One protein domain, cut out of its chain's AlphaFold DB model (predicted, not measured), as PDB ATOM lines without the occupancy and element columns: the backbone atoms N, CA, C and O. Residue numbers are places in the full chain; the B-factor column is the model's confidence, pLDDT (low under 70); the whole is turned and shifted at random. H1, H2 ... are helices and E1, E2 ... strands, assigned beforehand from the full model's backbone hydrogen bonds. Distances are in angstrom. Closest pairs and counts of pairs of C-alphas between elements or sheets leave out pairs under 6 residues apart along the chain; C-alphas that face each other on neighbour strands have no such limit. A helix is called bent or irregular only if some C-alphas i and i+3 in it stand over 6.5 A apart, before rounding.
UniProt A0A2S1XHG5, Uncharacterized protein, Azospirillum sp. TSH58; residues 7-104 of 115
ATOM      1  N   THR A   7     267.463 286.863 341.812       92.62
ATOM      2  CA  THR A   7     266.181 287.536 342.058       92.62
ATOM      3  C   THR A   7     266.360 288.800 342.890       92.62
ATOM      4  O   THR A   7     265.813 289.837 342.535       92.62
ATOM      5  N   GLN A   8     267.179 288.748 343.943       93.75
ATOM      6  CA  GLN A   8     267.435 289.900 344.807       93.75
ATOM      7  C   GLN A   8     268.179 291.022 344.068       93.75
ATOM      8  O   GLN A   8     267.890 292.195 344.285       93.75
ATOM      9  N   ARG A   9     269.091 290.687 343.146       94.25
ATOM     10  CA  ARG A   9     269.743 291.686 342.280       94.25
ATOM     11  C   ARG A   9     268.745 292.368 341.340       94.25
ATOM     12  O   ARG A   9     268.765 293.589 341.218       94.25
ATOM     13  N   LYS A  10     267.839 291.598 340.723       95.00
ATOM     14  CA  LYS A  10     266.789 292.136 339.839       95.00
ATOM     15  C   LYS A  10     265.835 293.070 340.585       95.00
ATOM     16  O   LYS A  10     265.557 294.165 340.104       95.00
ATOM     17  N   THR A  11     265.358 292.667 341.764       95.31
ATOM     18  CA  THR A  11     264.448 293.496 342.567       95.31
ATOM     19  C   THR A  11     265.136 294.748 343.101       95.31
ATOM     20  O   THR A  11     264.516 295.810 343.109       95.31
ATOM     21  N   ALA A  12     266.418 294.671 343.470       95.12
ATOM     22  CA  ALA A  12     267.208 295.840 343.857       95.12
ATOM     23  C   ALA A  12     267.360 296.836 342.696       95.12
ATOM     24  O   ALA A  12     267.089 298.021 342.881       95.12
ATOM     25  N   ALA A  13     267.707 296.361 341.494       95.50
ATOM     26  CA  ALA A  13     267.819 297.208 340.304       95.50
ATOM     27  C   ALA A  13     266.485 297.885 339.946       95.50
ATOM     28  O   ALA A  13     266.445 299.093 339.720       95.50
ATOM     29  N   ALA A  14     265.376 297.137 339.965       96.44
ATOM     30  CA  ALA A  14     264.049 297.700 339.721       96.44
ATOM     31  C   ALA A  14     263.638 298.715 340.798       96.44
ATOM     32  O   ALA A  14     263.087 299.761 340.476       96.44
ATOM     33  N   THR A  15     263.937 298.442 342.069       95.75
ATOM     34  CA  THR A  15     263.640 299.374 343.169       95.75
ATOM     35  C   THR A  15     264.434 300.672 343.024       95.75
ATOM     36  O   THR A  15     263.867 301.752 343.175       95.75
ATOM     37  N   ALA A  16     265.723 300.579 342.682       96.31
ATOM     38  CA  ALA A  16     266.575 301.739 342.442       96.31
ATOM     39  C   ALA A  16     266.068 302.584 341.263       96.31
ATOM     40  O   ALA A  16     265.956 303.803 341.392       96.31
ATOM     41  N   LEU A  17     265.684 301.934 340.158       96.50
ATOM     42  CA  LEU A  17     265.053 302.603 339.020       96.50
ATOM     43  C   LEU A  17     263.757 303.308 339.428       96.50
ATOM     44  O   LEU A  17     263.577 304.471 339.106       96.50
ATOM     45  N   LEU A  18     262.849 302.636 340.139       96.56
ATOM     46  CA  LEU A  18     261.574 303.242 340.528       96.56
ATOM     47  C   LEU A  18     261.774 304.429 341.484       96.56
ATOM     48  O   LEU A  18     260.967 305.352 341.467       96.56
ATOM     49  N   ALA A  19     262.823 304.441 342.308       96.12
ATOM     50  CA  ALA A  19     263.123 305.565 343.196       96.12
ATOM     51  C   ALA A  19     263.646 306.803 342.446       96.12
ATOM     52  O   ALA A  19     263.331 307.926 342.835       96.12
ATOM     53  N   ASN A  20     264.420 306.600 341.376       95.00
ATOM     54  CA  ASN A  20     264.938 307.664 340.518       95.00
ATOM     55  C   ASN A  20     264.807 307.259 339.037       95.00
ATOM     56  O   ASN A  20     265.787 306.815 338.426       95.00
ATOM     57  N   PRO A  21     263.587 307.332 338.483       93.25
ATOM     58  CA  PRO A  21     263.314 306.851 337.140       93.25
ATOM     59  C   PRO A  21     264.028 307.711 336.095       93.25
ATOM     60  O   PRO A  21     263.899 308.934 336.069       93.25
ATOM     61  N   GLY A  22     264.802 307.047 335.237       88.50
ATOM     62  CA  GLY A  22     265.374 307.651 334.036       88.50
ATOM     63  C   GLY A  22     264.369 307.689 332.876       88.50
ATOM     64  O   GLY A  22     263.195 307.364 333.076       88.50
ATOM     65  N   PRO A  23     264.829 308.029 331.657       87.81
ATOM     66  CA  PRO A  23     263.996 308.007 330.457       87.81
ATOM     67  C   PRO A  23     263.317 306.647 330.270       87.81
ATOM     68  O   PRO A  23     263.979 305.607 330.266       87.81
ATOM     69  N   ASP A  24     261.997 306.671 330.156       89.25
ATOM     70  CA  ASP A  24     261.145 305.533 329.848       89.25
ATOM     71  C   ASP A  24     261.013 305.315 328.333       89.25
ATOM     72  O   ASP A  24     261.528 306.075 327.508       89.25
ATOM     73  N   ASP A  25     260.346 304.229 327.954       87.00
ATOM     74  CA  ASP A  25     259.896 304.039 326.582       87.00
ATOM     75  C   ASP A  25     258.911 305.149 326.210       87.00
ATOM     76  O   ASP A  25     257.888 305.337 326.867       87.00
ATOM     77  N   ALA A  26     259.211 305.852 325.120       83.06
ATOM     78  CA  ALA A  26     258.424 306.983 324.646       83.06
ATOM     79  C   ALA A  26     256.987 306.620 324.217       83.06
ATOM     80  O   ALA A  26     256.200 307.521 323.925       83.06
ATOM     81  N   ASN A  27     256.627 305.331 324.166       87.06
ATOM     82  CA  ASN A  27     255.297 304.853 323.791       87.06
ATOM     83  C   ASN A  27     254.584 304.183 324.976       87.06
ATOM     84  O   ASN A  27     254.400 302.959 324.983       87.06
ATOM     85  N   PRO A  28     254.165 304.948 325.997       89.25
ATOM     86  CA  PRO A  28     253.480 304.366 327.132       89.25
ATOM     87  C   PRO A  28     252.057 303.934 326.734       89.25
ATOM     88  O   PRO A  28     251.426 304.503 325.839       89.25
ATOM     89  N   ILE A  29     251.534 302.900 327.394       93.75
ATOM     90  CA  ILE A  29     250.257 302.283 327.017       93.75
ATOM     91  C   ILE A  29     249.148 302.839 327.904       93.75
ATOM     92  O   ILE A  29     249.211 302.708 329.123       93.75
ATOM     93  N   PHE A  30     248.104 303.404 327.303       95.19
ATOM     94  CA  PHE A  30     246.899 303.815 328.020       95.19
ATOM     95  C   PHE A  30     245.773 302.805 327.814       95.19
ATOM     96  O   PHE A  30     245.426 302.460 326.686       95.19
ATOM     97  N   ALA A  31     245.159 302.376 328.913       95.81
ATOM     98  CA  ALA A  31     243.979 301.526 328.920       95.81
ATOM     99  C   ALA A  31     242.812 302.251 329.597       95.81
ATOM    100  O   ALA A  31     242.945 302.760 330.713       95.81
ATOM    101  N   LYS A  32     241.661 302.277 328.918       95.88
ATOM    102  CA  LYS A  32     240.398 302.765 329.479       95.88
ATOM    103  C   LYS A  32     239.793 301.704 330.385       95.88
ATOM    104  O   LYS A  32     239.674 300.544 329.995       95.88
ATOM    105  N   VAL A  33     239.344 302.127 331.556       94.62
ATOM    106  CA  VAL A  33     238.463 301.328 332.403       94.62
ATOM    107  C   VAL A  33     237.030 301.517 331.910       94.62
ATOM    108  O   VAL A  33     236.621 302.665 331.706       94.62
ATOM    109  N   PRO A  34     236.242 300.449 331.708       94.62
ATOM    110  CA  PRO A  34     234.821 300.576 331.396       94.62
ATOM    111  C   PRO A  34     234.072 301.395 332.457       94.62
ATOM    112  O   PRO A  34     234.302 301.222 333.652       94.62
ATOM    113  N   GLN A  35     233.135 302.250 332.031       91.19
ATOM    114  CA  GLN A  35     232.379 303.132 332.938       91.19
ATOM    115  C   GLN A  35     231.680 302.383 334.081       91.19
ATOM    116  O   GLN A  35     231.654 302.855 335.216       91.19
ATOM    117  N   ALA A  36     231.174 301.179 333.801       93.31
ATOM    118  CA  ALA A  36     230.513 300.321 334.784       93.31
ATOM    119  C   ALA A  36     231.428 299.873 335.945       93.31
ATOM    120  O   ALA A  36     230.928 299.448 336.989       93.31
ATOM    121  N   ASP A  37     232.750 299.964 335.777       94.25
ATOM    122  CA  ASP A  37     233.736 299.518 336.763       94.25
ATOM    123  C   ASP A  37     234.457 300.671 337.470       94.25
ATOM    124  O   ASP A  37     235.129 300.434 338.474       94.25
ATOM    125  N   TRP A  38     234.264 301.921 337.028       92.44
ATOM    126  CA  TRP A  38     234.886 303.104 337.635       92.44
ATOM    127  C   TRP A  38     234.652 303.182 339.142       92.44
ATOM    128  O   TRP A  38     235.600 303.344 339.899       92.44
ATOM    129  N   ALA A  39     233.406 303.014 339.590       88.69
ATOM    130  CA  ALA A  39     233.060 303.105 341.009       88.69
ATOM    131  C   ALA A  39     233.700 301.995 341.864       88.69
ATOM    132  O   ALA A  39     233.898 302.182 343.058       88.69
ATOM    133  N   LYS A  40     234.020 300.838 341.266       93.00
ATOM    134  CA  LYS A  40     234.659 299.714 341.969       93.00
ATOM    135  C   LYS A  40     236.173 299.879 342.040       93.00
ATOM    136  O   LYS A  40     236.788 299.449 343.008       93.00
ATOM    137  N   LEU A  41     236.757 300.435 340.981       91.50
ATOM    138  CA  LEU A  41     238.202 300.556 340.811       91.50
ATOM    139  C   LEU A  41     238.744 301.899 341.305       91.50
ATOM    140  O   LEU A  41     239.924 301.986 341.614       91.50
ATOM    141  N   ASP A  42     237.883 302.911 341.424       93.06
ATOM    142  CA  ASP A  42     238.204 304.281 341.829       93.06
ATOM    143  C   ASP A  42     239.110 305.044 340.837       93.06
ATOM    144  O   ASP A  42     239.730 306.046 341.184       93.06
ATOM    145  N   TYR A  43     239.177 304.596 339.578       95.75
ATOM    146  CA  TYR A  43     239.898 305.264 338.487       95.75
ATOM    147  C   TYR A  43     239.275 304.958 337.114       95.75
ATOM    148  O   TYR A  43     238.553 303.973 336.945       95.75
ATOM    149  N   GLN A  44     239.565 305.802 336.118       96.81
ATOM    150  CA  GLN A  44     239.042 305.694 334.747       96.81
ATOM    151  C   GLN A  44     240.093 305.271 333.718       96.81
ATOM    152  O   GLN A  44     239.741 304.695 332.687       96.81
ATOM    153  N   TYR A  45     241.377 305.521 333.988       97.12
ATOM    154  CA  TYR A  45     242.473 305.107 333.114       97.12
ATOM    155  C   TYR A  45     243.594 304.441 333.882       97.12
ATOM    156  O   TYR A  45     243.892 304.808 335.017       97.12
ATOM    157  N   THR A  46     244.286 303.546 333.189       97.38
ATOM    158  CA  THR A  46     245.598 303.047 333.581       97.38
ATOM    159  C   THR A  46     246.603 303.426 332.510       97.38
ATOM    160  O   THR A  46     246.409 303.125 331.336       97.38
ATOM    161  N   LEU A  47     247.685 304.067 332.927       97.38
ATOM    162  CA  LEU A  47     248.885 304.271 332.140       97.38
ATOM    163  C   LEU A  47     249.934 303.251 332.559       97.38
ATOM    164  O   LEU A  47     250.300 303.194 333.731       97.38
ATOM    165  N   THR A  48     250.440 302.487 331.604       97.31
ATOM    166  CA  THR A  48     251.594 301.612 331.772       97.31
ATOM    167  C   THR A  48     252.826 302.295 331.197       97.31
ATOM    168  O   THR A  48     252.967 302.422 329.981       97.31
ATOM    169  N   ILE A  49     253.723 302.700 332.090       96.38
ATOM    170  CA  ILE A  49     255.073 303.160 331.761       96.38
ATOM    171  C   ILE A  49     255.999 301.945 331.769       96.38
ATOM    172  O   ILE A  49     255.832 301.042 332.598       96.38
ATOM    173  N   GLN A  50     256.966 301.901 330.855       96.56
ATOM    174  CA  GLN A  50     257.921 300.802 330.776       96.56
ATOM    175  C   GLN A  50     259.351 301.296 330.574       96.56
ATOM    176  O   GLN A  50     259.598 302.223 329.814       96.56
ATOM    177  N   TRP A  51     260.294 300.611 331.214       96.62
ATOM    178  CA  TRP A  51     261.728 300.785 331.006       96.62
ATOM    179  C   TRP A  51     262.290 299.476 330.461       96.62
ATOM    180  O   TRP A  51     262.470 298.517 331.226       96.62
ATOM    181  N   PRO A  52     262.513 299.384 329.142       93.81
ATOM    182  CA  PRO A  52     263.224 298.256 328.569       93.81
ATOM    183  C   PRO A  52     264.718 298.349 328.920       93.81
ATOM    184  O   PRO A  52     265.271 299.437 329.060       93.81
ATOM    185  N   ASN A  53     265.391 297.202 329.017       94.19
ATOM    186  CA  ASN A  53     266.851 297.104 329.173       94.19
ATOM    187  C   ASN A  53     267.431 297.694 330.474       94.19
ATOM    188  O   ASN A  53     268.539 298.229 330.480       94.19
ATOM    189  N   VAL A  54     266.726 297.557 331.598       95.31
ATOM    190  CA  VAL A  54     267.247 297.946 332.915       95.31
ATOM    191  C   VAL A  54     268.413 297.029 333.271       95.31
ATOM    192  O   VAL A  54     268.238 295.817 333.420       95.31
ATOM    193  N   ALA A  55     269.606 297.608 333.382       94.81
ATOM    194  CA  ALA A  55     270.825 296.865 333.658       94.81
ATOM    195  C   ALA A  55     270.777 296.217 335.047       94.81
ATOM    196  O   ALA A  55     270.401 296.846 336.039       94.81
ATOM    197  N   VAL A  56     271.200 294.956 335.120       94.62
ATOM    198  CA  VAL A  56     271.348 294.217 336.374       94.62
ATOM    199  C   VAL A  56     272.734 293.596 336.393       94.62
ATOM    200  O   VAL A  56     273.134 292.917 335.452       94.62
ATOM    201  N   GLU A  57     273.489 293.832 337.461       90.88
ATOM    202  CA  GLU A  57     274.873 293.373 337.546       90.88
ATOM    203  C   GLU A  57     274.972 291.844 337.422       90.88
ATOM    204  O   GLU A  57     274.386 291.098 338.217       90.88
ATOM    205  N   GLY A  58     275.736 291.384 336.427       90.88
ATOM    206  CA  GLY A  58     276.015 289.968 336.190       90.88
ATOM    207  C   GLY A  58     274.785 289.133 335.830       90.88
ATOM    208  O   GLY A  58     274.758 287.950 336.174       90.88
ATOM    209  N   LEU A  59     273.756 289.744 335.230       94.00
ATOM    210  CA  LEU A  59     272.540 289.098 334.727       94.00
ATOM    211  C   LEU A  59     272.072 289.781 333.440       94.00
ATOM    212  O   LEU A  59     272.458 290.913 333.152       94.00
ATOM    213  N   ASP A  60     271.183 289.113 332.710       93.75
ATOM    214  CA  ASP A  60     270.497 289.739 331.583       93.75
ATOM    215  C   ASP A  60     269.654 290.943 332.045       93.75
ATOM    216  O   ASP A  60     269.054 290.891 333.135       93.75
ATOM    217  N   PRO A  61     269.572 292.010 331.225       95.44
ATOM    218  CA  PRO A  61     268.724 293.157 331.507       95.44
ATOM    219  C   PRO A  61     267.262 292.760 331.712       95.44
ATOM    220  O   PRO A  61     266.754 291.809 331.114       95.44
ATOM    221  N   ILE A  62     266.562 293.527 332.540       96.25
ATOM    222  CA  ILE A  62     265.145 293.306 332.833       96.25
ATOM    223  C   ILE A  62     264.284 294.411 332.223       96.25
ATOM    224  O   ILE A  62     264.753 295.509 331.939       96.25
ATOM    225  N   THR A  63     262.997 294.126 332.040       96.81
ATOM    226  CA  THR A  63     262.001 295.158 331.727       96.81
ATOM    227  C   THR A  63     261.206 295.456 332.984       96.81
ATOM    228  O   THR A  63     260.581 294.552 333.540       96.81
ATOM    229  N   VAL A  64     261.213 296.710 333.425       97.06
ATOM    230  CA  VAL A  64     260.392 297.172 334.551       97.06
ATOM    231  C   VAL A  64     259.178 297.898 333.990       97.06
ATOM    232  O   VAL A  64     259.293 298.644 333.022       97.06
ATOM    233  N   ARG A  65     258.007 297.664 334.577       97.50
ATOM    234  CA  ARG A  65     256.759 298.337 334.217       97.50
ATOM    235  C   ARG A  65     256.124 298.932 335.458       97.50
ATOM    236  O   ARG A  65     256.262 298.370 336.541       97.50
ATOM    237  N   ALA A  66     255.427 300.045 335.293       97.75
ATOM    238  CA  ALA A  66     254.699 300.699 336.368       97.75
ATOM    239  C   ALA A  66     253.352 301.217 335.881       97.75
ATOM    240  O   ALA A  66     253.237 301.756 334.782       97.75
ATOM    241  N   HIS A  67     252.337 301.066 336.725       97.88
ATOM    242  CA  HIS A  67     251.021 301.638 336.514       97.88
ATOM    243  C   HIS A  67     250.876 302.976 337.226       97.88
ATOM    244  O   HIS A  67     251.204 303.109 338.408       97.88
ATOM    245  N   VAL A  68     250.304 303.937 336.512       97.75
ATOM    246  CA  VAL A  68     249.744 305.169 337.063       97.75
ATOM    247  C   VAL A  68     248.271 305.201 336.686       97.75
ATOM    248  O   VAL A  68     247.925 305.065 335.514       97.75
ATOM    249  N   HIS A  69     247.399 305.341 337.673       97.69
ATOM    250  CA  HIS A  69     245.961 305.412 337.455       97.69
ATOM    251  C   HIS A  69     245.509 306.870 337.405       97.69
ATOM    252  O   HIS A  69     246.036 307.698 338.147       97.69
ATOM    253  N   TYR A  70     244.535 307.185 336.553       97.44
ATOM    254  CA  TYR A  70     243.922 308.513 336.513       97.44
ATOM    255  C   TYR A  70     242.493 308.444 337.004       97.44
ATOM    256  O   TYR A  70     241.704 307.628 336.516       97.44
ATOM    257  N   LYS A  71     242.178 309.340 337.935       96.44
ATOM    258  CA  LYS A  71     240.860 309.513 338.522       96.44
ATOM    259  C   LYS A  71     240.349 310.932 338.291       96.44
ATOM    260  O   LYS A  71     241.044 311.883 338.642       96.44
ATOM    261  N   TRP A  72     239.133 311.091 337.784       95.81
ATOM    262  CA  TRP A  72     238.452 312.388 337.771       95.81
ATOM    263  C   TRP A  72     237.942 312.745 339.173       95.81
ATOM    264  O   TRP A  72     237.217 311.959 339.789       95.81
ATOM    265  N   SER A  73     238.323 313.911 339.696       92.31
ATOM    266  CA  SER A  73     237.952 314.369 341.039       92.31
ATOM    267  C   SER A  73     237.870 315.893 341.108       92.31
ATOM    268  O   SER A  73     238.825 316.586 340.781       92.31
ATOM    269  N   GLY A  74     236.746 316.432 341.594       85.19
ATOM    270  CA  GLY A  74     236.623 317.861 341.919       85.19
ATOM    271  C   GLY A  74     236.811 318.829 340.742       85.19
ATOM    272  O   GLY A  74     237.149 319.984 340.984       85.19
ATOM    273  N   ASN A  75     236.560 318.370 339.508       91.88
ATOM    274  CA  ASN A  75     236.777 319.059 338.223       91.88
ATOM    275  C   ASN A  75     238.198 318.984 337.638       91.88
ATOM    276  O   ASN A  75     238.497 319.737 336.714       91.88
ATOM    277  N   ASP A  76     239.061 318.094 338.135       94.94
ATOM    278  CA  ASP A  76     240.369 317.844 337.522       94.94
ATOM    279  C   ASP A  76     240.731 316.349 337.517       94.94
ATOM    280  O   ASP A  76     240.167 315.529 338.252       94.94
ATOM    281  N   TRP A  77     241.700 315.987 336.680       96.12
ATOM    282  CA  TRP A  77     242.318 314.671 336.674       96.12
ATOM    283  C   TRP A  77     243.372 314.577 337.777       96.12
ATOM    284  O   TRP A  77     244.291 315.383 337.885       96.12
ATOM    285  N   THR A  78     243.271 313.528 338.582       95.81
ATOM    286  CA  THR A  78     244.237 313.196 339.629       95.81
ATOM    287  C   THR A  78     244.978 311.918 339.267       95.81
ATOM    288  O   THR A  78     244.389 310.963 338.757       95.81
ATOM    289  N   LYS A  79     246.288 311.900 339.528       96.12
ATOM    290  CA  LYS A  79     247.141 310.724 339.342       96.12
ATOM    291  C   LYS A  79     247.258 309.941 340.640       96.12
ATOM    292  O   LYS A  79     247.537 310.516 341.690       96.12
ATOM    293  N   ILE A  80     247.120 308.628 340.547       95.69
ATOM    294  CA  ILE A  80     247.194 307.701 341.672       95.69
ATOM    295  C   ILE A  80     248.256 306.647 341.358       95.69
ATOM    296  O   ILE A  80     248.381 306.175 340.225       95.69
ATOM    297  N   ALA A  81     249.042 306.281 342.368       96.94
ATOM    298  CA  ALA A  81     249.999 305.194 342.243       96.94
ATOM    299  C   ALA A  81     249.267 303.864 342.014       96.94
ATOM    300  O   ALA A  81     248.394 303.490 342.793       96.94
ATOM    301  N   GLY A  82     249.633 303.154 340.949       96.44
ATOM    302  CA  GLY A  82     249.247 301.764 340.748       96.44
ATOM    303  C   GLY A  82     250.306 300.808 341.282       96.44
ATOM    304  O   GLY A  82     250.936 301.046 342.313       96.44
ATOM    305  N   ASN A  83     250.542 299.740 340.526       97.00
ATOM    306  CA  ASN A  83     251.572 298.747 340.815       97.00
ATOM    307  C   ASN A  83     252.722 298.829 339.813       97.00
ATOM    308  O   ASN A  83     252.505 299.048 338.622       97.00
ATOM    309  N   ALA A  84     253.929 298.549 340.282       97.56
ATOM    310  CA  ALA A  84     255.118 298.338 339.480       97.56
ATOM    311  C   ALA A  84     255.629 296.903 339.633       97.56
ATOM    312  O   ALA A  84     255.525 296.299 340.702       97.56
ATOM    313  N   TRP A  85     256.167 296.343 338.553       97.81
ATOM    314  CA  TRP A  85     256.625 294.959 338.495       97.81
ATOM    315  C   TRP A  85     257.756 294.782 337.478       97.81
ATOM    316  O   TRP A  85     258.019 295.642 336.635       97.81
ATOM    317  N   ILE A  86     258.425 293.634 337.555       97.19
ATOM    318  CA  ILE A  86     259.421 293.210 336.571       97.19
ATOM    319  C   ILE A  86     258.743 292.231 335.613       97.19
ATOM    320  O   ILE A  86     258.177 291.223 336.036       97.19
ATOM    321  N   SER A  87     258.800 292.510 334.313       94.69
ATOM    322  CA  SER A  87     258.237 291.632 333.286       94.69
ATOM    323  C   SER A  87     258.878 290.242 333.349       94.69
ATOM    324  O   SER A  87     260.103 290.118 333.356       94.69
ATOM    325  N   GLY A  88     258.053 289.194 333.410       90.06
ATOM    326  CA  GLY A  88     258.502 287.798 333.476       90.06
ATOM    327  C   GLY A  88     259.024 287.332 334.843       90.06
ATOM    328  O   GLY A  88     259.384 286.163 334.971       90.06
ATOM    329  N   LEU A  89     259.054 288.193 335.870       91.56
ATOM    330  CA  LEU A  89     259.393 287.793 337.238       91.56
ATOM    331  C   LEU A  89     258.121 287.663 338.084       91.56
ATOM    332  O   LEU A  89     257.572 288.650 338.571       91.56
ATOM    333  N   ASN A  90     257.671 286.427 338.284       89.69
ATOM    334  CA  ASN A  90     256.505 286.146 339.117       89.69
ATOM    335  C   ASN A  90     256.808 286.385 340.604       89.69
ATOM    336  O   ASN A  90     257.907 286.100 341.080       89.69
ATOM    337  N   GLY A  91     255.806 286.866 341.343       86.25
ATOM    338  CA  GLY A  91     255.880 287.026 342.799       86.25
ATOM    339  C   GLY A  91     256.573 288.301 343.289       86.25
ATOM    340  O   GLY A  91     256.728 288.459 344.497       86.25
ATOM    341  N   TRP A  92     256.961 289.217 342.394       93.44
ATOM    342  CA  TRP A  92     257.435 290.546 342.783       93.44
ATOM    343  C   TRP A  92     256.595 291.658 342.156       93.44
ATOM    344  O   TRP A  92     256.536 291.811 340.936       93.44
ATOM    345  N   SER A  93     255.993 292.467 343.018       95.38
ATOM    346  CA  SER A  93     255.343 293.727 342.677       95.38
ATOM    347  C   SER A  93     255.452 294.672 343.863       95.38
ATOM    348  O   SER A  93     255.435 294.233 345.012       95.38
ATOM    349  N   THR A  94     255.515 295.964 343.590       96.69
ATOM    350  CA  THR A  94     255.492 297.016 344.608       96.69
ATOM    351  C   THR A  94     254.549 298.128 344.170       96.69
ATOM    352  O   THR A  94     254.174 298.193 343.002       96.69
ATOM    353  N   GLN A  95     254.164 299.015 345.080       97.25
ATOM    354  CA  GLN A  95     253.427 300.214 344.695       97.25
ATOM    355  C   GLN A  95     254.310 301.098 343.800       97.25
ATOM    356  O   GLN A  95     255.505 301.262 344.061       97.25
ATOM    357  N   THR A  96     253.728 301.679 342.750       97.25
ATOM    358  CA  THR A  96     254.418 302.664 341.909       97.25
ATOM    359  C   THR A  96     254.903 303.833 342.772       97.25
ATOM    360  O   THR A  96     254.171 304.344 343.622       97.25
ATOM    361  N   SER A  97     256.151 304.258 342.579       97.12
ATOM    362  CA  SER A  97     256.749 305.326 343.380       97.12
ATOM    363  C   SER A  97     256.163 306.701 343.041       97.12
ATOM    364  O   SER A  97     255.692 306.946 341.929       97.12
ATOM    365  N   GLY A  98     256.273 307.648 343.978       96.69
ATOM    366  CA  GLY A  98     255.896 309.042 343.726       96.69
ATOM    367  C   GLY A  98     256.693 309.690 342.588       96.69
ATOM    368  O   GLY A  98     256.137 310.490 341.843       96.69
ATOM    369  N   ALA A  99     257.960 309.303 342.399       96.31
ATOM    370  CA  ALA A  99     258.796 309.806 341.307       96.31
ATOM    371  C   ALA A  99     258.251 309.389 339.930       96.31
ATOM    372  O   ALA A  99     258.147 310.218 339.029       96.31
ATOM    373  N   VAL A 100     257.812 308.134 339.789       96.19
ATOM    374  CA  VAL A 100     257.170 307.654 338.555       96.19
ATOM    375  C   VAL A 100     255.819 308.338 338.332       96.19
ATOM    376  O   VAL A 100     255.515 308.761 337.218       96.19
ATOM    377  N   VAL A 101     255.013 308.511 339.387       96.94
ATOM    378  CA  VAL A 101     253.743 309.253 339.290       96.94
ATOM    379  C   VAL A 101     253.978 310.706 338.860       96.94
ATOM    380  O   VAL A 101     253.190 311.252 338.087       96.94
ATOM    381  N   ALA A 102     255.058 311.343 339.317       95.00
ATOM    382  CA  ALA A 102     255.402 312.712 338.940       95.00
ATOM    383  C   ALA A 102     255.772 312.841 337.453       95.00
ATOM    384  O   ALA A 102     255.351 313.813 336.831       95.00
ATOM    385  N   MET A 103     256.471 311.852 336.880       93.06
ATOM    386  CA  MET A 103     256.816 311.820 335.451       93.06
ATOM    387  C   MET A 103     255.609 311.650 334.528       93.06
ATOM    388  O   MET A 103     255.623 312.145 333.403       93.06
ATOM    389  N   ALA A 104     254.575 310.939 334.981       93.94
ATOM    390  CA  ALA A 104     253.395 310.693 334.165       93.94
ATOM    391  C   ALA A 104     252.710 312.015 333.745       93.94
ATOM    392  O   ALA A 104     252.637 312.942 334.566       93.94
TER     393      ALA A 104
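What this domain is: This is residues 7 to 104 of the 115 residues of an uncharacterized protein of Azospirillum sp. TSH58 (UniProt A0A2S1XHG5). A long, strongly twisted sheet of antiparallel strands makes the length of this domain, with its ribbon of E2, E3 and E4 running from end to end. H1 and H3 cover one face of the sheet in a two-layer arrangement, helices on one face of a sheet, while the small H2 sits near one end and only grazes the sheet. The printed part has 98 residues with three named helices and five named strands, along the chain H1 E1 H2 E2 E3 E4 E5 H3, and its class is mixed, helices and strands. The sheet's order is E1 E2 E3 E4 E5. The whole is compact, with a radius of gyration of the C-alphas of 14.3 A, and spans 48 by 24 by 20 A, only just a rod.

Where its parts are: Find C-alpha 7 at (266.181, 287.536, 342.058); from there H1 runs through residues 7 to 19, 18.3 A long. E1 follows at residues 29 to 32, 10.2 A, and H2 at residues 35 to 41, 10.1 A, irregular, with C-alphas 36 and 39 7.3 A apart. E2, residues 45 to 56, is 31.0 A long and bends by 60 degrees at residue 53. Look for C-alpha 59 at (272.540, 289.098, 334.727), where E3, residues 59 to 73, begins its 43.3 A. E4 is residues 76 to 86, 31.2 A, E5 is residues 93 to 95, 7.1 A, and H3 is residues 98 to 103, 8.8 A, ending at (256.816, 311.820, 335.451).

How they stand to each other: Begin with the meander E2 E3 E4 E5, each strand the antiparallel neighbour of the one before and each successive pair a hairpin. In E2 and E3, N 49 and O 66 are 2.9 A apart, within hydrogen-bond range; look likewise at N 71 and O 78 of E3 and E4, 2.9 A, and N 84 and O 94 of E4 and E5, 2.8 A. Edge strand E1 is antiparallel to E2, with N 31 and O 46 at 2.8 A. H1 is on the sheet; its closest C-alphas to E2 are those of Ala 13 and Val 56, 6.1 A. H3, on the same face, has a height over the sheet of 8.6 A and lies only just over E3, with 3 of its 6 C-alphas on that strand; it runs across the strands, at 83 degrees to E3 on the local plane. H1 touches H3 with residues 18 to 19 alone, the C-alphas of Ala 19 and Ala 99 being closest at 6.3 A; they run the same way at a steep tilt of 62 degrees. H2 grazes the sheet with residues 38 to 41 and is apart from H1 and H3. In H1 and H3 every O i to N i+4 pair is within hydrogen-bond range; in H2 1 of 3 is, beside 3 of 4 O i to N i+3 pairs.

The domain as a whole: The C-alphas of Gly 58 and Asn 75 are the two farthest apart, 48.9 A. The printed part has no cut, and no link between named elements is long. Mean pLDDT of the printed part is 94.4, and no printed residue is under 70.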